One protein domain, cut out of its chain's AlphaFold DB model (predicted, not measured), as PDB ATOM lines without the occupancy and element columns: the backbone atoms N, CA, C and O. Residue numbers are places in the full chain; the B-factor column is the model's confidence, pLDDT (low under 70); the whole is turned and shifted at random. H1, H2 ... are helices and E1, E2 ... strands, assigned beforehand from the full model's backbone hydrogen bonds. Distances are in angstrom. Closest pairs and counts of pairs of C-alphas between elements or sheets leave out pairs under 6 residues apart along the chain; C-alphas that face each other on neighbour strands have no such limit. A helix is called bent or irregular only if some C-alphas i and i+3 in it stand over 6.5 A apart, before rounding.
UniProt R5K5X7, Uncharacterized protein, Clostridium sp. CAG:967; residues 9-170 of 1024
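What this domain is: This is residues 9 to 170 of the 1024 residues of an uncharacterized protein of Clostridium sp. CAG:967 (UniProt R5K5X7). A strongly twisted sheet of four strands curls round one long helix, H2; on the outside of H2, away from the sheet, H1 packs on it, and the short H3 packs near its first residues. H5 covers part of the same face of the sheet, over E4 and E5, while a small ribbon of two strands, E3 and E6, sits on the side of the sheet away from H2. The printed part has 162 residues with five named helices and six named strands, in the order H1 H2 H3 E1 E2 E3 H4 E4 E5 E6 H5. The larger sheet runs E1 E2 E4 E5 and is mixed, E3 and E6 are antiparallel, and the class is mixed, helices and strands. The whole is compact, with a radius of gyration of the C-alphas of 14.9 A, and rounded, spanning 42 by 38 by 35 A.

How they stand to each other: H1, residues 13 to 22, touches H2, residues 29 to 51, with the closest C-alphas, those of Ala 19 and Tyr 36, 4.9 A apart; they run opposite ways at a steep tilt of 48 degrees. H3, residues 66 to 71, touches H2 at Ile 31 and Glu 70, the closest C-alphas, 6.1 A apart. E1, residues 76 to 78, and E2, residues 83 to 89, form an antiparallel hairpin, with N 77 and O 84 2.8 A apart. The closest C-alphas of H2 and E2 are those of Ala 42 and Val 86, 5.9 A apart. E3, residues 95 to 98, comes closest to E2 at the C-alphas of Ile 95 and Val 89, 6.3 A apart. H4, residues 100 to 103, touches no helix. E4, residues 110 to 116, is the parallel neighbour of E2, with N 87 and O 112 2.8 A apart. E4 and E5, residues 122 to 129, form an antiparallel hairpin, with N 115 and O 124 2.8 A apart. E6, residues 143 to 146, is antiparallel to E3, with N 97 and O 144 2.8 A apart. H5, residues 154 to 163, is over E4 and E5 at a height over the sheet of 10.1 A, and with H2 on one face it makes two layers, helices on one face of a sheet. Every O i to N i+4 pair is within hydrogen-bond range in H1 and H2, against 1 of 2 in H3 and 4 of 6 in H5; H4 is too short for such a pair.

Where its parts are: H1 begins at C-alpha 13, (155.504, 236.507, 208.504), and is 14.5 A long. H2 is 32.8 A long, E2 19.9 A, E4 19.1 A and E5 21.4 A. H5 is irregular, with C-alphas 155 and 158 7.0 A apart; it is 15.1 A long and ends at C-alpha 163, (138.810, 230.739, 237.880).

The domain as a whole: The two C-alphas farthest apart, those of Ala 27 and Asn 163, are 42.4 A apart. The printed part has no cut. The links from H2 to H3 and from E5 to E6 are long. The mean pLDDT of the printed part is 89.2, and residue 169 is under 70.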
ATOM      1  N   ILE A   9     144.695 241.153 216.553       90.75
ATOM      2  CA  ILE A   9     146.007 240.503 216.622       90.75
ATOM      3  C   ILE A   9     146.548 240.445 215.191       90.75
ATOM      4  O   ILE A   9     145.892 239.907 214.298       90.75
ATOM      5  N   TYR A  10     147.717 241.034 214.951       91.31
ATOM      6  CA  TYR A  10     148.337 241.043 213.624       91.31
ATOM      7  C   TYR A  10     148.986 239.691 213.311       91.31
ATOM      8  O   TYR A  10     149.502 239.025 214.206       91.31
ATOM      9  N   VAL A  11     148.954 239.300 212.037       92.88
ATOM     10  CA  VAL A  11     149.585 238.072 211.542       92.88
ATOM     11  C   VAL A  11     150.958 238.414 210.975       92.88
ATOM     12  O   VAL A  11     151.071 239.065 209.933       92.88
ATOM     13  N   GLU A  12     152.008 237.964 211.648       92.56
ATOM     14  CA  GLU A  12     153.393 238.172 211.229       92.56
ATOM     15  C   GLU A  12     153.846 237.129 210.199       92.56
ATOM     16  O   GLU A  12     153.263 236.054 210.047       92.56
ATOM     17  N   GLN A  13     154.945 237.423 209.500       89.06
ATOM     18  CA  GLN A  13     155.504 236.507 208.504       89.06
ATOM     19  C   GLN A  13     155.996 235.186 209.126       89.06
ATOM     20  O   GLN A  13     155.953 234.150 208.462       89.06
ATOM     21  N   GLU A  14     156.416 235.194 210.395       90.75
ATOM     22  CA  GLU A  14     156.757 233.972 211.135       90.75
ATOM     23  C   GLU A  14     155.525 233.078 211.346       90.75
ATOM     24  O   GLU A  14     155.606 231.872 211.122       90.75
ATOM     25  N   ASP A  15     154.372 233.668 211.685       92.31
ATOM     26  CA  ASP A  15     153.114 232.941 211.900       92.31
ATOM     27  C   ASP A  15     152.689 232.211 210.619       92.31
ATOM     28  O   ASP A  15     152.377 231.020 210.643       92.31
ATOM     29  N   LYS A  16     152.769 232.909 209.476       91.69
ATOM     30  CA  LYS A  16     152.510 232.338 208.144       91.69
ATOM     31  C   LYS A  16     153.525 231.256 207.777       91.69
ATOM     32  O   LYS A  16     153.153 230.239 207.198       91.69
ATOM     33  N   SER A  17     154.799 231.448 208.123       90.56
ATOM     34  CA  SER A  17     155.865 230.474 207.859       90.56
ATOM     35  C   SER A  17     155.668 229.175 208.647       90.56
ATOM     36  O   SER A  17     155.770 228.095 208.069       90.56
ATOM     37  N   GLN A  18     155.311 229.259 209.934       88.81
ATOM     38  CA  GLN A  18     155.064 228.086 210.784       88.81
ATOM     39  C   GLN A  18     153.760 227.369 210.418       88.81
ATOM     40  O   GLN A  18     153.766 226.152 210.253       88.81
ATOM     41  N   ALA A  19     152.670 228.104 210.176       91.62
ATOM     42  CA  ALA A  19     151.434 227.511 209.663       91.62
ATOM     43  C   ALA A  19     151.647 226.842 208.290       91.62
ATOM     44  O   ALA A  19     151.114 225.764 208.030       91.62
ATOM     45  N   SER A  20     152.479 227.429 207.418       89.88
ATOM     46  CA  SER A  20     152.872 226.798 206.153       89.88
ATOM     47  C   SER A  20     153.753 225.565 206.370       89.88
ATOM     48  O   SER A  20     153.605 224.607 205.619       89.88
ATOM     49  N   ALA A  21     154.637 225.550 207.374       89.06
ATOM     50  CA  ALA A  21     155.464 224.388 207.706       89.06
ATOM     51  C   ALA A  21     154.610 223.176 208.120       89.06
ATOM     52  O   ALA A  21     154.772 222.103 207.535       89.06
ATOM     53  N   ALA A  22     153.649 223.375 209.026       86.31
ATOM     54  CA  ALA A  22     152.717 222.331 209.454       86.31
ATOM     55  C   ALA A  22     151.809 221.844 208.315       86.31
ATOM     56  O   ALA A  22     151.592 220.647 208.150       86.31
ATOM     57  N   ALA A  23     151.344 222.757 207.457       90.12
ATOM     58  CA  ALA A  23     150.480 222.441 206.319       90.12
ATOM     59  C   ALA A  23     151.185 221.755 205.124       90.12
ATOM     60  O   ALA A  23     150.538 221.479 204.105       90.12
ATOM     61  N   ARG A  24     152.498 221.490 205.184       85.00
ATOM     62  CA  ARG A  24     153.250 220.803 204.115       85.00
ATOM     63  C   ARG A  24     153.255 219.288 204.314       85.00
ATOM     64  O   ARG A  24     153.435 218.793 205.416       85.00
ATOM     65  N   GLY A  25     153.129 218.565 203.202       81.81
ATOM     66  CA  GLY A  25     153.132 217.097 203.153       81.81
ATOM     67  C   GLY A  25     151.761 216.496 202.836       81.81
ATOM     68  O   GLY A  25     151.698 215.480 202.149       81.81
ATOM     69  N   PHE A  26     150.665 217.153 203.233       87.25
ATOM     70  CA  PHE A  26     149.309 216.670 202.957       87.25
ATOM     71  C   PHE A  26     149.012 216.584 201.454       87.25
ATOM     72  O   PHE A  26     149.144 217.562 200.715       87.25
ATOM     73  N   ALA A  27     148.542 215.419 201.003       85.25
ATOM     74  CA  ALA A  27     148.282 215.147 199.588       85.25
ATOM     75  C   ALA A  27     147.019 215.839 199.029       85.25
ATOM     76  O   ALA A  27     146.836 215.905 197.812       85.25
ATOM     77  N   GLN A  28     146.127 216.342 199.893       90.00
ATOM     78  CA  GLN A  28     144.883 217.010 199.496       90.00
ATOM     79  C   GLN A  28     144.915 218.497 199.861       90.00
ATOM     80  O   GLN A  28     145.063 218.849 201.032       90.00
ATOM     81  N   LYS A  29     144.672 219.375 198.878       90.00
ATOM     82  CA  LYS A  29     144.680 220.836 199.078       90.00
ATOM     83  C   LYS A  29     143.655 221.316 200.116       90.00
ATOM     84  O   LYS A  29     143.916 222.254 200.852       90.00
ATOM     85  N   SER A  30     142.512 220.639 200.232       88.56
ATOM     86  CA  SER A  30     141.505 220.900 201.272       88.56
ATOM     87  C   SER A  30     142.032 220.651 202.689       88.56
ATOM     88  O   SER A  30     141.779 221.457 203.581       88.56
ATOM     89  N   ILE A  31     142.782 219.562 202.888       91.00
ATOM     90  CA  ILE A  31     143.406 219.213 204.172       91.00
ATOM     91  C   ILE A  31     144.538 220.199 204.478       91.00
ATOM     92  O   ILE A  31     144.574 220.750 205.570       91.00
ATOM     93  N   GLN A  32     145.389 220.506 203.494       92.31
ATOM     94  CA  GLN A  32     146.441 221.524 203.596       92.31
ATOM     95  C   GLN A  32     145.893 222.909 203.983       92.31
ATOM     96  O   GLN A  32     146.393 223.526 204.923       92.31
ATOM     97  N   ASN A  33     144.841 223.384 203.312       91.81
ATOM     98  CA  ASN A  33     144.231 224.681 203.605       91.81
ATOM     99  C   ASN A  33     143.579 224.702 205.005       91.81
ATOM    100  O   ASN A  33     143.680 225.710 205.703       91.81
ATOM    101  N   ARG A  34     142.968 223.591 205.454       91.88
ATOM    102  CA  ARG A  34     142.443 223.437 206.825       91.88
ATOM    103  C   ARG A  34     143.566 223.449 207.865       91.88
ATOM    104  O   ARG A  34     143.510 224.234 208.804       91.88
ATOM    105  N   ALA A  35     144.595 222.625 207.669       93.25
ATOM    106  CA  ALA A  35     145.770 222.539 208.532       93.25
ATOM    107  C   ALA A  35     146.421 223.915 208.729       93.25
ATOM    108  O   ALA A  35     146.611 224.350 209.860       93.25
ATOM    109  N   TYR A  36     146.656 224.645 207.631       94.06
ATOM    110  CA  TYR A  36     147.206 226.002 207.661       94.06
ATOM    111  C   TYR A  36     146.372 226.949 208.535       94.06
ATOM    112  O   TYR A  36     146.917 227.635 209.398       94.06
ATOM    113  N   ILE A  37     145.050 226.979 208.339       93.62
ATOM    114  CA  ILE A  37     144.143 227.856 209.095       93.62
ATOM    115  C   ILE A  37     144.073 227.466 210.579       93.62
ATOM    116  O   ILE A  37     144.028 228.356 211.430       93.62
ATOM    117  N   ASN A  38     144.125 226.174 210.902       94.00
ATOM    118  CA  ASN A  38     144.066 225.684 212.278       94.00
ATOM    119  C   ASN A  38     145.365 225.974 213.045       94.00
ATOM    120  O   ASN A  38     145.321 226.630 214.085       94.00
ATOM    121  N   THR A  39     146.536 225.606 212.510       93.38
ATOM    122  CA  THR A  39     147.833 225.934 213.136       93.38
ATOM    123  C   THR A  39     148.014 227.451 213.288       93.38
ATOM    124  O   THR A  39     148.498 227.926 214.317       93.38
ATOM    125  N   LEU A  40     147.570 228.238 212.297       94.31
ATOM    126  CA  LEU A  40     147.556 229.700 212.384       94.31
ATOM    127  C   LEU A  40     146.617 230.198 213.496       94.31
ATOM    128  O   LEU A  40     146.997 231.076 214.271       94.31
ATOM    129  N   GLY A  41     145.414 229.631 213.605       93.94
ATOM    130  CA  GLY A  41     144.438 229.950 214.647       93.94
ATOM    131  C   GLY A  41     144.980 229.710 216.053       93.94
ATOM    132  O   GLY A  41     144.988 230.634 216.871       93.94
ATOM    133  N   ALA A  42     145.493 228.509 216.316       94.00
ATOM    134  CA  ALA A  42     146.093 228.156 217.598       94.00
ATOM    135  C   ALA A  42     147.281 229.069 217.954       94.00
ATOM    136  O   ALA A  42     147.329 229.611 219.062       94.00
ATOM    137  N   ARG A  43     148.196 229.351 217.014       92.44
ATOM    138  CA  ARG A  43     149.329 230.264 217.265       92.44
ATOM    139  C   ARG A  43     148.889 231.706 217.550       92.44
ATOM    140  O   ARG A  43     149.453 232.349 218.437       92.44
ATOM    141  N   LEU A  44     147.852 232.209 216.878       93.25
ATOM    142  CA  LEU A  44     147.287 233.534 217.167       93.25
ATOM    143  C   LEU A  44     146.541 233.573 218.514       93.25
ATOM    144  O   LEU A  44     146.555 234.608 219.181       93.25
ATOM    145  N   ALA A  45     145.969 232.453 218.970       92.88
ATOM    146  CA  ALA A  45     145.446 232.336 220.332       92.88
ATOM    147  C   ALA A  45     146.565 232.356 221.374       92.88
ATOM    148  O   ALA A  45     146.442 233.088 222.349       92.88
ATOM    149  N   MET A  46     147.673 231.642 221.159       91.56
ATOM    150  CA  MET A  46     148.830 231.693 222.065       91.56
ATOM    151  C   MET A  46     149.383 233.122 222.198       91.56
ATOM    152  O   MET A  46     149.585 233.594 223.317       91.56
ATOM    153  N   LYS A  47     149.513 233.858 221.081       91.62
ATOM    154  CA  LYS A  47     149.855 235.293 221.096       91.62
ATOM    155  C   LYS A  47     148.844 236.140 221.877       91.62
ATOM    156  O   LYS A  47     149.249 237.008 222.649       91.62
ATOM    157  N   TYR A  48     147.543 235.894 221.707       91.19
ATOM    158  CA  TYR A  48     146.514 236.640 222.436       91.19
ATOM    159  C   TYR A  48     146.542 236.348 223.948       91.19
ATOM    160  O   TYR A  48     146.560 237.284 224.746       91.19
ATOM    161  N   LEU A  49     146.635 235.077 224.350       90.31
ATOM    162  CA  LEU A  49     146.730 234.660 225.753       90.31
ATOM    163  C   LEU A  49     147.970 235.268 226.437       90.31
ATOM    164  O   LEU A  49     147.855 235.809 227.537       90.31
ATOM    165  N   ALA A  50     149.122 235.279 225.758       89.75
ATOM    166  CA  ALA A  50     150.329 235.952 226.241       89.75
ATOM    167  C   ALA A  50     150.129 237.470 226.428       89.75
ATOM    168  O   ALA A  50     150.582 238.034 227.422       89.75
ATOM    169  N   SER A  51     149.407 238.133 225.513       88.44
ATOM    170  CA  SER A  51     149.108 239.574 225.612       88.44
ATOM    171  C   SER A  51     148.129 239.946 226.738       88.44
ATOM    172  O   SER A  51     148.043 241.115 227.109       88.44
ATOM    173  N   GLU A  52     147.425 238.961 227.302       86.56
ATOM    174  CA  GLU A  52     146.542 239.087 228.470       86.56
ATOM    175  C   GLU A  52     147.247 238.622 229.769       86.56
ATOM    176  O   GLU A  52     146.583 238.295 230.748       86.56
ATOM    177  N   ASP A  53     148.584 238.554 229.809       85.81
ATOM    178  CA  ASP A  53     149.422 238.019 230.906       85.81
ATOM    179  C   ASP A  53     149.044 236.598 231.397       85.81
ATOM    180  O   ASP A  53     149.253 236.263 232.569       85.81
ATOM    181  N   ILE A  54     148.459 235.747 230.549       85.81
ATOM    182  CA  ILE A  54     148.163 234.353 230.914       85.81
ATOM    183  C   ILE A  54     149.452 233.533 230.777       85.81
ATOM    184  O   ILE A  54     150.194 233.685 229.807       85.81
ATOM    185  N   ASN A  55     149.745 232.658 231.747       81.12
ATOM    186  CA  ASN A  55     150.940 231.821 231.665       81.12
ATOM    187  C   ASN A  55     150.802 230.793 230.530       81.12
ATOM    188  O   ASN A  55     149.937 229.922 230.578       81.12
ATOM    189  N   ILE A  56     151.693 230.894 229.543       81.88
ATOM    190  CA  ILE A  56     151.781 229.999 228.381       81.88
ATOM    191  C   ILE A  56     153.008 229.067 228.435       81.88
ATOM    192  O   ILE A  56     153.387 228.483 227.425       81.88
ATOM    193  N   SER A  57     153.662 228.930 229.595       77.62
ATOM    194  CA  SER A  57     154.962 228.245 229.725       77.62
ATOM    195  C   SER A  57     154.892 226.716 229.619       77.62
ATOM    196  O   SER A  57     155.930 226.082 229.468       77.62
ATOM    197  N   ASN A  58     153.700 226.125 229.732       77.62
ATOM    198  CA  ASN A  58     153.473 224.680 229.642       77.62
ATOM    199  C   ASN A  58     152.208 224.410 228.806       77.62
ATOM    200  O   ASN A  58     151.181 223.987 229.337       77.62
ATOM    201  N   ILE A  59     152.264 224.763 227.518       83.56
ATOM    202  CA  ILE A  59     151.208 224.476 226.539       83.56
ATOM    203  C   ILE A  59     151.479 223.135 225.868       83.56
ATOM    204  O   ILE A  59     152.578 222.897 225.373       83.56
ATOM    205  N   TYR A  60     150.428 222.330 225.748       85.06
ATOM    206  CA  TYR A  60     150.379 221.196 224.831       85.06
ATOM    207  C   TYR A  60     149.311 221.417 223.767       85.06
ATOM    208  O   TYR A  60     148.454 222.296 223.885       85.06
ATOM    209  N   ASN A  61     149.361 220.606 222.719       89.31
ATOM    210  CA  ASN A  61     148.310 220.529 221.722       89.31
ATOM    211  C   ASN A  61     148.370 219.194 220.968       89.31
ATOM    212  O   ASN A  61     149.391 218.509 220.980       89.31
ATOM    213  N   ILE A  62     147.268 218.847 220.318       90.00
ATOM    214  CA  ILE A  62     147.096 217.676 219.459       90.00
ATOM    215  C   ILE A  62     147.244 218.073 217.981       90.00
ATOM    216  O   ILE A  62     147.694 217.260 217.176       90.00
ATOM    217  N   HIS A  63     146.936 219.321 217.606       89.56
ATOM    218  CA  HIS A  63     147.042 219.797 216.219       89.56
ATOM    219  C   HIS A  63     148.481 219.864 215.658       89.56
ATOM    220  O   HIS A  63     148.642 220.137 214.472       89.56
ATOM    221  N   SER A  64     149.521 219.629 216.467       87.75
ATOM    222  CA  SER A  64     150.901 219.432 215.988       87.75
ATOM    223  C   SER A  64     151.168 218.027 215.436       87.75
ATOM    224  O   SER A  64     152.107 217.862 214.660       87.75
ATOM    225  N   ILE A  65     150.343 217.035 215.786       90.12
ATOM    226  CA  ILE A  65     150.444 215.662 215.280       90.12
ATOM    227  C   ILE A  65     149.806 215.624 213.888       90.12
ATOM    228  O   ILE A  65     148.593 215.828 213.737       90.12
ATOM    229  N   LYS A  66     150.601 215.368 212.849       88.50
ATOM    230  CA  LYS A  66     150.166 215.522 211.451       88.50
ATOM    231  C   LYS A  66     149.096 214.522 211.071       88.50
ATOM    232  O   LYS A  66     148.183 214.882 210.333       88.50
ATOM    233  N   LYS A  67     149.154 213.304 211.600       88.44
ATOM    234  CA  LYS A  67     148.152 212.267 211.363       88.44
ATOM    235  C   LYS A  67     146.790 212.650 211.936       88.44
ATOM    236  O   LYS A  67     145.771 212.431 211.287       88.44
ATOM    237  N   ILE A  68     146.766 213.321 213.090       90.06
ATOM    238  CA  ILE A  68     145.525 213.884 213.634       90.06
ATOM    239  C   ILE A  68     145.061 215.077 212.790       90.06
ATOM    240  O   ILE A  68     143.881 215.148 212.452       90.06
ATOM    241  N   LEU A  69     145.967 215.974 212.386       90.38
ATOM    242  CA  LEU A  69     145.641 217.144 211.561       90.38
ATOM    243  C   LEU A  69     145.242 216.788 210.110       90.38
ATOM    244  O   LEU A  69     144.559 217.579 209.455       90.38
ATOM    245  N   GLU A  70     145.606 215.601 209.607       88.88
ATOM    246  CA  GLU A  70     145.155 215.047 208.320       88.88
ATOM    247  C   GLU A  70     143.664 214.689 208.361       88.88
ATOM    248  O   GLU A  70     142.903 215.005 207.440       88.88
ATOM    249  N   GLU A  71     143.204 214.091 209.455       87.81
ATOM    250  CA  GLU A  71     141.848 213.550 209.559       87.81
ATOM    251  C   GLU A  71     140.873 214.503 210.262       87.81
ATOM    252  O   GLU A  71     139.744 214.701 209.798       87.81
ATOM    253  N   ILE A  72     141.312 215.149 211.341       90.06
ATOM    254  CA  ILE A  72     140.477 215.909 212.273       90.06
ATOM    255  C   ILE A  72     140.720 217.414 212.124       90.06
ATOM    256  O   ILE A  72     141.840 217.910 212.038       90.06
ATOM    257  N   ASP A  73     139.623 218.162 212.119       92.56
ATOM    258  CA  ASP A  73     139.604 219.622 212.128       92.56
ATOM    259  C   ASP A  73     139.845 220.179 213.548       92.56
ATOM    260  O   ASP A  73     138.959 220.791 214.128       92.56
ATOM    261  N   VAL A  74     141.020 219.939 214.138       92.56
ATOM    262  CA  VAL A  74     141.389 220.405 215.495       92.56
ATOM    263  C   VAL A  74     142.344 221.606 215.444       92.56
ATOM    264  O   VAL A  74     143.125 221.730 214.501       92.56
ATOM    265  N   SER A  75     142.244 222.517 216.417       94.31
ATOM    266  CA  SER A  75     142.986 223.786 216.499       94.31
ATOM    267  C   SER A  75     143.156 224.178 217.977       94.31
ATOM    268  O   SER A  75     142.666 225.205 218.451       94.31
ATOM    269  N   ASP A  76     143.751 223.276 218.752       92.12
ATOM    270  CA  ASP A  76     143.706 223.277 220.212       92.12
ATOM    271  C   ASP A  76     144.896 223.969 220.895       92.12
ATOM    272  O   ASP A  76     146.009 224.033 220.377       92.12
ATOM    273  N   VAL A  77     144.649 224.473 222.102       92.25
ATOM    274  CA  VAL A  77     145.638 225.014 223.036       92.25
ATOM    275  C   VAL A  77     145.294 224.465 224.421       92.25
ATOM    276  O   VAL A  77     144.355 224.924 225.077       92.25
ATOM    277  N   MET A  78     146.035 223.453 224.869       89.88
ATOM    278  CA  MET A  78     145.863 222.851 226.189       89.88
ATOM    279  C   MET A  78     146.771 223.557 227.192       89.88
ATOM    280  O   MET A  78     147.989 223.375 227.184       89.88
ATOM    281  N   LEU A  79     146.166 224.367 228.060       88.19
ATOM    282  CA  LEU A  79     146.810 224.897 229.259       88.19
ATOM    283  C   LEU A  79     146.674 223.870 230.399       88.19
ATOM    284  O   LEU A  79     145.727 223.080 230.387       88.19
ATOM    285  N   PRO A  80     147.534 223.894 231.436       83.88
ATOM    286  CA  PRO A  80     147.489 222.898 232.510       83.88
ATOM    287  C   PRO A  80     146.129 222.801 233.219       83.88
ATOM    288  O   PRO A  80     145.753 221.729 233.688       83.88
ATOM    289  N   ASN A  81     145.383 223.910 233.273       86.25
ATOM    290  CA  ASN A  81     144.075 224.018 233.916       86.25
ATOM    291  C   ASN A  81     142.868 223.898 232.966       86.25
ATOM    292  O   ASN A  81     141.787 223.576 233.452       86.25
ATOM    293  N   ILE A  82     143.001 224.195 231.665       89.81
ATOM    294  CA  ILE A  82     141.862 224.333 230.734       89.81
ATOM    295  C   ILE A  82     142.219 223.893 229.303       89.81
ATOM    296  O   ILE A  82     143.261 224.275 228.768       89.81
ATOM    297  N   HIS A  83     141.322 223.144 228.656       91.50
ATOM    298  CA  HIS A  83     141.425 222.800 227.237       91.50
ATOM    299  C   HIS A  83     140.639 223.816 226.402       91.50
ATOM    300  O   HIS A  83     139.422 223.971 226.551       91.50
ATOM    301  N   ILE A  84     141.346 224.515 225.516       93.19
ATOM    302  CA  ILE A  84     140.803 225.527 224.612       93.19
ATOM    303  C   ILE A  84     140.920 225.016 223.172       93.19
ATOM    304  O   ILE A  84     141.950 224.464 222.808       93.19
ATOM    305  N   ASP A  85     139.912 225.252 222.331       94.94
ATOM    306  CA  ASP A  85     140.024 225.085 220.871       94.94
ATOM    307  C   ASP A  85     139.642 226.380 220.140       94.94
ATOM    308  O   ASP A  85     138.810 227.166 220.605       94.94
ATOM    309  N   VAL A  86     140.299 226.640 219.013       95.25
ATOM    310  CA  VAL A  86     140.294 227.940 218.340       95.25
ATOM    311  C   VAL A  86     139.668 227.832 216.959       95.25
ATOM    312  O   VAL A  86     140.168 227.143 216.074       95.25
ATOM    313  N   ARG A  87     138.591 228.584 216.738       94.38
ATOM    314  CA  ARG A  87     137.810 228.563 215.500       94.38
ATOM    315  C   ARG A  87     138.017 229.847 214.715       94.38
ATOM    316  O   ARG A  87     137.538 230.917 215.097       94.38
ATOM    317  N   VAL A  88     138.737 229.723 213.606       93.44
ATOM    318  CA  VAL A  88     138.977 230.807 212.653       93.44
ATOM    319  C   VAL A  88     137.842 230.834 211.627       93.44
ATOM    320  O   VAL A  88     137.545 229.826 210.991       93.44
ATOM    321  N   VAL A  89     137.197 231.988 211.471       92.69
ATOM    322  CA  VAL A  89     136.070 232.211 210.557       92.69
ATOM    323  C   VAL A  89     136.366 233.368 209.603       92.69
ATOM    324  O   VAL A  89     137.109 234.283 209.945       92.69
ATOM    325  N   PHE A  90     135.754 233.345 208.417       90.12
ATOM    326  CA  PHE A  90     135.872 234.408 207.400       90.12
ATOM    327  C   PHE A  90     134.625 235.315 207.322       90.12
ATOM    328  O   PHE A  90     134.607 236.307 206.595       90.12
ATOM    329  N   ASP A  91     133.563 234.961 208.054       87.62
ATOM    330  CA  ASP A  91     132.337 235.742 208.223       87.62
ATOM    331  C   ASP A  91     131.913 235.664 209.697       87.62
ATOM    332  O   ASP A  91     131.684 234.580 210.234       87.62
ATOM    333  N   GLU A  92     131.771 236.820 210.352       86.19
ATOM    334  CA  GLU A  92     131.358 236.924 211.758       86.19
ATOM    335  C   GLU A  92     129.962 236.335 212.035       86.19
ATOM    336  O   GLU A  92     129.601 236.129 213.194       86.19
ATOM    337  N   ASN A  93     129.165 236.088 210.991       85.50
ATOM    338  CA  ASN A  93     127.821 235.521 211.075       85.50
ATOM    339  C   ASN A  93     127.794 233.986 210.936       85.50
ATOM    340  O   ASN A  93     126.755 233.381 211.209       85.50
ATOM    341  N   VAL A  94     128.894 233.351 210.508       87.94
ATOM    342  CA  VAL A  94     128.951 231.912 210.184       87.94
ATOM    343  C   VAL A  94     130.063 231.236 210.984       87.94
ATOM    344  O   VAL A  94     131.145 230.950 210.480       87.94
ATOM    345  N   ILE A  95     129.775 230.962 212.257       91.38
ATOM    346  CA  ILE A  95     130.691 230.257 213.158       91.38
ATOM    347  C   ILE A  95     130.351 228.766 213.131       91.38
ATOM    348  O   ILE A  95     129.233 228.374 213.482       91.38
ATOM    349  N   PHE A  96     131.309 227.946 212.700       92.19
ATOM    350  CA  PHE A  96     131.163 226.505 212.489       92.19
ATOM    351  C   PHE A  96     132.057 225.703 213.447       92.19
ATOM    352  O   PHE A  96     133.202 226.072 213.695       92.19
ATOM    353  N   ILE A  97     131.522 224.604 213.982       93.75
ATOM    354  CA  ILE A  97     132.183 223.723 214.955       93.75
ATOM    355  C   ILE A  97     132.134 222.282 214.435       93.75
ATOM    356  O   ILE A  97     131.028 221.818 214.139       93.75
ATOM    357  N   PRO A  98     133.263 221.562 214.320       93.62
ATOM    358  CA  PRO A  98     133.274 220.196 213.797       93.62
ATOM    359  C   PRO A  98     132.429 219.229 214.637       93.62
ATOM    360  O   PRO A  98     132.391 219.304 215.867       93.62
ATOM    361  N   LYS A  99     131.764 218.272 213.984       92.62
ATOM    362  CA  LYS A  99     131.087 217.161 214.675       92.62
ATOM    363  C   LYS A  99     132.060 216.137 215.244       92.62
ATOM    364  O   LYS A  99     131.796 215.615 216.325       92.62
ATOM    365  N   SER A 100     133.197 215.949 214.577       90.94
ATOM    366  CA  SER A 100     134.298 215.073 214.995       90.94
ATOM    367  C   SER A 100     134.727 215.316 216.446       90.94
ATOM    368  O   SER A 100     135.029 214.368 217.163       90.94
ATOM    369  N   HIS A 101     134.645 216.560 216.936       92.31
ATOM    370  CA  HIS A 101     134.903 216.910 218.339       92.31
ATOM    371  C   HIS A 101     134.004 216.139 219.319       92.31
ATOM    372  O   HIS A 101     134.448 215.678 220.365       92.31
ATOM    373  N   PHE A 102     132.731 215.949 218.976       90.75
ATOM    374  CA  PHE A 102     131.770 215.199 219.788       90.75
ATOM    375  C   PHE A 102     131.822 213.687 219.538       90.75
ATOM    376  O   PHE A 102     131.330 212.919 220.363       90.75
ATOM    377  N   GLU A 103     132.379 213.267 218.404       89.25
ATOM    378  CA  GLU A 103     132.482 211.865 217.995       89.25
ATOM    379  C   GLU A 103     133.743 211.217 218.591       89.25
ATOM    380  O   GLU A 103     133.637 210.138 219.173       89.25
ATOM    381  N   TYR A 104     134.883 211.918 218.607       86.19
ATOM    382  CA  TYR A 104     136.153 211.482 219.215       86.19
ATOM    383  C   TYR A 104     136.384 211.973 220.657       86.19
ATOM    384  O   TYR A 104     137.468 211.792 221.195       86.19
ATOM    385  N   ASN A 105     135.383 212.586 221.300       85.38
ATOM    386  CA  ASN A 105     135.475 213.214 222.633       85.38
ATOM    387  C   ASN A 105     136.436 214.428 222.750       85.38
ATOM    388  O   ASN A 105     136.616 214.929 223.857       85.38
ATOM    389  N   LEU A 106     136.969 214.964 221.644       89.69
ATOM    390  CA  LEU A 106     137.742 216.223 221.559       89.69
ATOM    391  C   LEU A 106     136.890 217.490 221.817       89.69
ATOM    392  O   LEU A 106     136.956 218.474 221.081       89.69
ATOM    393  N   VAL A 107     136.038 217.480 222.841       91.81
ATOM    394  CA  VAL A 107     135.251 218.655 223.232       91.81
ATOM    395  C   VAL A 107     136.086 219.493 224.216       91.81
ATOM    396  O   VAL A 107     136.417 218.980 225.283       91.81
ATOM    397  N   PRO A 108     136.419 220.760 223.899       92.69
ATOM    398  CA  PRO A 108     137.147 221.652 224.804       92.69
ATOM    399  C   PRO A 108     136.243 222.152 225.938       92.69
ATOM    400  O   PRO A 108     135.020 222.020 225.874       92.69
ATOM    401  N   ASP A 109     136.810 222.831 226.931       92.25
ATOM    402  CA  ASP A 109     136.023 223.580 227.919       92.25
ATOM    403  C   ASP A 109     135.389 224.827 227.293       92.25
ATOM    404  O   ASP A 109     134.219 225.144 227.541       92.25
ATOM    405  N   ILE A 110     136.165 225.516 226.448       93.50
ATOM    406  CA  ILE A 110     135.764 226.721 225.721       93.50
ATOM    407  C   ILE A 110     136.280 226.713 224.280       93.50
ATOM    408  O   ILE A 110     137.388 226.268 223.987       93.50
ATOM    409  N   TYR A 111     135.480 227.291 223.392       94.94
ATOM    410  CA  TYR A 111     135.891 227.664 222.045       94.94
ATOM    411  C   TYR A 111     136.236 229.159 222.001       94.94
ATOM    412  O   TYR A 111     135.419 229.984 222.420       94.94
ATOM    413  N   LEU A 112     137.403 229.515 221.461       94.56
ATOM    414  CA  LEU A 112     137.756 230.885 221.061       94.56
ATOM    415  C   LEU A 112     137.356 231.113 219.602       94.56
ATOM    416  O   LEU A 112     137.553 230.226 218.774       94.56
ATOM    417  N   VAL A 113     136.835 232.296 219.256       94.88
ATOM    418  CA  VAL A 113     136.445 232.616 217.872       94.88
ATOM    419  C   VAL A 113     137.206 233.830 217.339       94.88
ATOM    420  O   VAL A 113     137.094 234.939 217.872       94.88
ATOM    421  N   PHE A 114     137.932 233.629 216.239       94.25
ATOM    422  CA  PHE A 114     138.659 234.664 215.501       94.25
ATOM    423  C   PHE A 114     138.032 234.904 214.127       94.25
ATOM    424  O   PHE A 114     137.856 233.966 213.359       94.25
ATOM    425  N   ASN A 115     137.765 236.162 213.779       93.44
ATOM    426  CA  ASN A 115     137.482 236.575 212.406       93.44
ATOM    427  C   ASN A 115     138.803 236.894 211.692       93.44
ATOM    428  O   ASN A 115     139.500 237.821 212.106       93.44
ATOM    429  N   LEU A 116     139.158 236.144 210.649       92.50
ATOM    430  CA  LEU A 116     140.370 236.361 209.856       92.50
ATOM    431  C   LEU A 116     140.105 237.353 208.721       92.50
ATOM    432  O   LEU A 116     139.187 237.178 207.918       92.50
ATOM    433  N   ALA A 117     140.931 238.394 208.638       90.81
ATOM    434  CA  ALA A 117     140.852 239.364 207.558       90.81
ATOM    435  C   ALA A 117     141.153 238.715 206.195       90.81
ATOM    436  O   ALA A 117     141.986 237.816 206.084       90.81
ATOM    437  N   LYS A 118     140.487 239.200 205.138       87.88
ATOM    438  CA  LYS A 118     140.563 238.636 203.774       87.88
ATOM    439  C   LYS A 118     141.959 238.635 203.142       87.88
ATOM    440  O   LYS A 118     142.161 237.945 202.157       87.88
ATOM    441  N   ASP A 119     142.876 239.435 203.665       86.06
ATOM    442  CA  ASP A 119     144.278 239.577 203.259       86.06
ATOM    443  C   ASP A 119     145.242 238.785 204.169       86.06
ATOM    444  O   ASP A 119     146.464 238.848 204.012       86.06
ATOM    445  N   ILE A 120     144.701 238.062 205.159       86.81
ATOM    446  CA  ILE A 120     145.446 237.316 206.176       86.81
ATOM    447  C   ILE A 120     146.467 238.237 206.888       86.81
ATOM    448  O   ILE A 120     147.586 237.820 207.186       86.81
ATOM    449  N   SER A 121     146.144 239.522 207.108       88.81
ATOM    450  CA  SER A 121     147.039 240.480 207.796       88.81
ATOM    451  C   SER A 121     146.781 240.597 209.299       88.81
ATOM    452  O   SER A 121     147.679 240.959 210.058       88.81
ATOM    453  N   HIS A 122     145.563 240.287 209.742       90.62
ATOM    454  CA  HIS A 122     145.154 240.308 211.142       90.62
ATOM    455  C   HIS A 122     143.969 239.366 211.383       90.62
ATOM    456  O   HIS A 122     143.169 239.106 210.481       90.62
ATOM    457  N   VAL A 123     143.826 238.904 212.624       92.44
ATOM    458  CA  VAL A 123     142.563 238.382 213.151       92.44
ATOM    459  C   VAL A 123     141.946 239.388 214.114       92.44
ATOM    460  O   VAL A 123     142.643 240.083 214.851       92.44
ATOM    461  N   LYS A 124     140.619 239.441 214.137       91.44
ATOM    462  CA  LYS A 124     139.832 240.125 215.162       91.44
ATOM    463  C   LYS A 124     139.218 239.080 216.084       91.44
ATOM    464  O   LYS A 124     138.509 238.187 215.618       91.44
ATOM    465  N   PHE A 125     139.434 239.200 217.389       91.88
ATOM    466  CA  PHE A 125     138.743 238.346 218.352       91.88
ATOM    467  C   PHE A 125     137.251 238.707 218.432       91.88
ATOM    468  O   PHE A 125     136.896 239.870 218.632       91.88
ATOM    469  N   LEU A 126     136.370 237.715 218.252       89.81
ATOM    470  CA  LEU A 126     134.914 237.896 218.319       89.81
ATOM    471  C   LEU A 126     134.329 237.573 219.698       89.81
ATOM    472  O   LEU A 126     133.255 238.075 220.024       89.81
ATOM    473  N   GLY A 127     135.005 236.728 220.479       91.62
ATOM    474  CA  GLY A 127     134.533 236.239 221.771       91.62
ATOM    475  C   GLY A 127     134.784 234.743 221.969       91.62
ATOM    476  O   GLY A 127     135.358 234.071 221.110       91.62
ATOM    477  N   PHE A 128     134.343 234.224 223.113       93.75
ATOM    478  CA  PHE A 128     134.494 232.816 223.500       93.75
ATOM    479  C   PHE A 128     133.173 232.208 223.977       93.75
ATOM    480  O   PHE A 128     132.272 232.940 224.384       93.75
ATOM    481  N   PHE A 129     133.021 230.883 223.950       93.50
ATOM    482  CA  PHE A 129     131.793 230.236 224.429       93.50
ATOM    483  C   PHE A 129     132.004 228.780 224.880       93.50
ATOM    484  O   PHE A 129     132.888 228.086 224.387       93.50
ATOM    485  N   GLU A 130     131.161 228.293 225.797       92.81
ATOM    486  CA  GLU A 130     131.173 226.887 226.227       92.81
ATOM    487  C   GLU A 130     130.434 225.971 225.225       92.81
ATOM    488  O   GLU A 130     129.330 226.322 224.791       92.81
ATOM    489  N   PRO A 131     130.912 224.737 224.951       91.50
ATOM    490  CA  PRO A 131     130.241 223.777 224.062       91.50
ATOM    491  C   PRO A 131     128.776 223.492 224.420       91.50
ATOM    492  O   PRO A 131     127.974 223.138 223.556       91.50
ATOM    493  N   LYS A 132     128.407 223.678 225.694       90.00
ATOM    494  CA  LYS A 132     127.044 223.530 226.229       90.00
ATOM    495  C   LYS A 132     126.022 224.449 225.531       90.00
ATOM    496  O   LYS A 132     124.825 224.176 225.578       90.00
ATOM    497  N   LEU A 133     126.484 225.519 224.876       88.50
ATOM    498  CA  LEU A 133     125.670 226.487 224.127       88.50
ATOM    499  C   LEU A 133     125.414 226.074 222.660       88.50
ATOM    500  O   LEU A 133     124.607 226.713 221.975       88.50
ATOM    501  N   ILE A 134     126.057 225.006 222.169       89.12
ATOM    502  CA  ILE A 134     125.901 224.515 220.792       89.12
ATOM    503  C   ILE A 134     124.546 223.818 220.631       89.12
ATOM    504  O   ILE A 134     124.286 222.739 221.167       89.12
ATOM    505  N   ASN A 135     123.672 224.415 219.820       86.56
ATOM    506  CA  ASN A 135     122.403 223.802 219.451       86.56
ATOM    507  C   ASN A 135     122.633 222.705 218.400       86.56
ATOM    508  O   ASN A 135     122.696 223.000 217.208       86.56
ATOM    509  N   LYS A 136     122.669 221.436 218.822       86.94
ATOM    510  CA  LYS A 136     122.887 220.279 217.930       86.94
ATOM    511  C   LYS A 136     121.849 220.110 216.801       86.94
ATOM    512  O   LYS A 136     122.074 219.317 215.894       86.94
ATOM    513  N   ASN A 137     120.741 220.857 216.820       86.62
ATOM    514  CA  ASN A 137     119.763 220.898 215.723       86.62
ATOM    515  C   ASN A 137     120.164 221.857 214.582       86.62
ATOM    516  O   ASN A 137     119.572 221.799 213.508       86.62
ATOM    517  N   ASN A 138     121.127 222.757 214.811       88.06
ATOM    518  CA  ASN A 138     121.625 223.720 213.830       88.06
ATOM    519  C   ASN A 138     122.934 223.191 213.223       88.06
ATOM    520  O   ASN A 138     124.016 223.479 213.730       88.06
ATOM    521  N   ALA A 139     122.829 222.341 212.199       90.31
ATOM    522  CA  ALA A 139     123.951 221.568 211.662       90.31
ATOM    523  C   ALA A 139     123.831 221.323 210.149       90.31
ATOM    524  O   ALA A 139     122.721 221.287 209.613       90.31
ATOM    525  N   ASN A 140     124.962 221.078 209.481       90.44
ATOM    526  CA  ASN A 140     125.009 220.452 208.152       90.44
ATOM    527  C   ASN A 140     125.434 218.967 208.277       90.44
ATOM    528  O   ASN A 140     125.072 218.302 209.254       90.44
ATOM    529  N   SER A 141     126.154 218.415 207.297       88.81
ATOM    530  CA  SER A 141     126.738 217.066 207.341       88.81
ATOM    531  C   SER A 141     127.863 216.927 208.372       88.81
ATOM    532  O   SER A 141     127.802 215.996 209.171       88.81
ATOM    533  N   GLU A 142     128.813 217.862 208.421       88.62
ATOM    534  CA  GLU A 142     130.079 217.747 209.174       88.62
ATOM    535  C   GLU A 142     130.216 218.723 210.360       88.62
ATOM    536  O   GLU A 142     131.036 218.494 211.245       88.62
ATOM    537  N   TYR A 143     129.403 219.783 210.420       92.69
ATOM    538  CA  TYR A 143     129.542 220.894 211.370       92.69
ATOM    539  C   TYR A 143     128.225 221.256 212.071       92.69
ATOM    540  O   TYR A 143     127.129 221.097 211.518       92.69
ATOM    541  N   TYR A 144     128.349 221.805 213.279       93.25
ATOM    542  CA  TYR A 144     127.329 222.577 213.989       93.25
ATOM    543  C   TYR A 144     127.559 224.082 213.790       93.25
ATOM    544  O   TYR A 144     128.701 224.511 213.649       93.25
ATOM    545  N   PHE A 145     126.499 224.891 213.842       92.00
ATOM    546  CA  PHE A 145     126.580 226.349 213.695       92.00
ATOM    547  C   PHE A 145     126.116 227.093 214.952       92.00
ATOM    548  O   PHE A 145     125.058 226.785 215.519       92.00
ATOM    549  N   ILE A 146     126.870 228.121 215.351       90.75
ATOM    550  CA  ILE A 146     126.541 229.019 216.467       90.75
ATOM    551  C   ILE A 146     126.416 230.476 215.995       90.75
ATOM    552  O   ILE A 146     127.084 230.919 215.068       90.75
ATOM    553  N   GLU A 147     125.501 231.215 216.622       88.00
ATOM    554  CA  GLU A 147     125.221 232.622 216.322       88.00
ATOM    555  C   GLU A 147     126.135 233.531 217.156       88.00
ATOM    556  O   GLU A 147     126.291 233.306 218.358       88.00
ATOM    557  N   LYS A 148     126.670 234.601 216.551       87.94
ATOM    558  CA  LYS A 148     127.570 235.573 217.206       87.94
ATOM    559  C   LYS A 148     127.032 236.134 218.531       87.94
ATOM    560  O   LYS A 148     127.798 236.391 219.450       87.94
ATOM    561  N   GLU A 149     125.711 236.278 218.656       87.69
ATOM    562  CA  GLU A 149     125.028 236.769 219.868       87.69
ATOM    563  C   GLU A 149     125.208 235.868 221.110       87.69
ATOM    564  O   GLU A 149     124.809 236.255 222.208       87.69
ATOM    565  N   LYS A 150     125.788 234.668 220.957       87.88
ATOM    566  CA  LYS A 150     126.067 233.709 222.042       87.88
ATOM    567  C   LYS A 150     127.523 233.714 222.520       87.88
ATOM    568  O   LYS A 150     127.859 232.920 223.394       87.88
ATOM    569  N   LEU A 151     128.373 234.573 221.954       90.12
ATOM    570  CA  LEU A 151     129.763 234.724 222.380       90.12
ATOM    571  C   LEU A 151     129.871 235.622 223.624       90.12
ATOM    572  O   LEU A 151     129.269 236.694 223.690       90.12
ATOM    573  N   SER A 152     130.689 235.201 224.583       90.44
ATOM    574  CA  SER A 152     131.143 236.004 225.721       90.44
ATOM    575  C   SER A 152     132.262 236.969 225.296       90.44
ATOM    576  O   SER A 152     133.115 236.590 224.485       90.44
ATOM    577  N   PRO A 153     132.309 238.200 225.839       87.06
ATOM    578  CA  PRO A 153     133.276 239.220 225.437       87.06
ATOM    579  C   PRO A 153     134.687 238.964 225.993       87.06
ATOM    580  O   PRO A 153     134.850 238.437 227.092       87.06
ATOM    581  N   ALA A 154     135.706 239.444 225.269       82.25
ATOM    582  CA  ALA A 154     137.137 239.334 225.605       82.25
ATOM    583  C   ALA A 154     137.478 239.629 227.072       82.25
ATOM    584  O   ALA A 154     138.192 238.874 227.721       82.25
ATOM    585  N   VAL A 155     136.886 240.697 227.615       82.19
ATOM    586  CA  VAL A 155     137.160 241.227 228.959       82.19
ATOM    587  C   VAL A 155     136.901 240.202 230.076       82.19
ATOM    588  O   VAL A 155     137.427 240.358 231.179       82.19
ATOM    589  N   ASP A 156     136.105 239.159 229.827       84.75
ATOM    590  CA  ASP A 156     135.816 238.094 230.794       84.75
ATOM    591  C   ASP A 156     136.591 236.785 230.543       84.75
ATOM    592  O   ASP A 156     136.546 235.904 231.399       84.75
ATOM    593  N   LEU A 157     137.366 236.665 229.451       87.00
ATOM    594  CA  LEU A 157     138.137 235.454 229.124       87.00
ATOM    595  C   LEU A 157     139.230 235.163 230.161       87.00
ATOM    596  O   LEU A 157     139.271 234.061 230.706       87.00
ATOM    597  N   LYS A 158     140.077 236.154 230.482       86.50
ATOM    598  CA  LYS A 158     141.138 236.013 231.497       86.50
ATOM    599  C   LYS A 158     140.564 235.536 232.833       86.50
ATOM    600  O   LYS A 158     141.020 234.543 233.387       86.50
ATOM    601  N   LYS A 159     139.471 236.167 233.280       86.06
ATOM    602  CA  LYS A 159     138.757 235.790 234.510       86.06
ATOM    603  C   LYS A 159     138.170 234.381 234.436       86.06
ATOM    604  O   LYS A 159     138.136 233.703 235.458       86.06
ATOM    605  N   TYR A 160     137.677 233.953 233.271       88.06
ATOM    606  CA  TYR A 160     137.174 232.594 233.079       88.06
ATOM    607  C   TYR A 160     138.309 231.587 233.285       88.06
ATOM    608  O   TYR A 160     138.189 230.724 234.147       88.06
ATOM    609  N   ILE A 161     139.430 231.762 232.578       87.38
ATOM    610  CA  ILE A 161     140.609 230.884 232.648       87.38
ATOM    611  C   ILE A 161     141.194 230.849 234.071       87.38
ATOM    612  O   ILE A 161     141.382 229.767 234.619       87.38
ATOM    613  N   GLU A 162     141.407 232.002 234.712       85.75
ATOM    614  CA  GLU A 162     141.951 232.098 236.082       85.75
ATOM    615  C   GLU A 162     141.067 231.432 237.153       85.75
ATOM    616  O   GLU A 162     141.577 230.963 238.169       85.75
ATOM    617  N   ASN A 163     139.744 231.392 236.954       86.75
ATOM    618  CA  ASN A 163     138.810 230.739 237.880       86.75
ATOM    619  C   ASN A 163     138.471 229.292 237.479       86.75
ATOM    620  O   ASN A 163     137.757 228.611 238.224       86.75
ATOM    621  N   PHE A 164     138.946 228.817 236.326       87.50
ATOM    622  CA  PHE A 164     138.634 227.486 235.826       87.50
ATOM    623  C   PHE A 164     139.452 226.411 236.554       87.50
ATOM    624  O   PHE A 164     140.665 226.533 236.723       87.50
ATOM    625  N   LYS A 165     138.770 225.348 236.995       79.12
ATOM    626  CA  LYS A 165     139.338 224.257 237.803       79.12
ATOM    627  C   LYS A 165     139.240 222.913 237.082       79.12
ATOM    628  O   LYS A 165     138.520 222.024 237.534       79.12
ATOM    629  N   GLY A 166     139.940 222.795 235.960       77.25
ATOM    630  CA  GLY A 166     140.248 221.517 235.323       77.25
ATOM    631  C   GLY A 166     141.687 221.078 235.601       77.25
ATOM    632  O   GLY A 166     142.453 221.784 236.259       77.25
ATOM    633  N   SER A 167     142.040 219.911 235.069       71.38
ATOM    634  CA  SER A 167     143.419 219.468 234.861       71.38
ATOM    635  C   SER A 167     143.486 218.784 233.501       71.38
ATOM    636  O   SER A 167     142.665 217.913 233.222       71.38
ATOM    637  N   TYR A 168     144.458 219.167 232.674       71.81
ATOM    638  CA  TYR A 168     144.756 218.521 231.383       71.81
ATOM    639  C   TYR A 168     146.165 217.918 231.366       71.81
ATOM    640  O   TYR A 168     146.838 217.834 230.336       71.81
ATOM    641  N   GLN A 169     146.616 217.540 232.561       69.56
ATOM    642  CA  GLN A 169     147.881 216.892 232.865       69.56
ATOM    643  C   GLN A 169     147.564 215.741 233.829       69.56
ATOM    644  O   GLN A 169     147.579 215.912 235.048       69.56
ATOM    645  N   GLU A 170     147.195 214.587 233.278       71.50
ATOM    646  CA  GLU A 170     147.007 213.353 234.044       71.50
ATOM    647  C   GLU A 170     148.050 212.324 233.614       71.50
ATOM    648  O   GLU A 170     148.216 212.054 232.420       71.50
TER     649      GLU A 170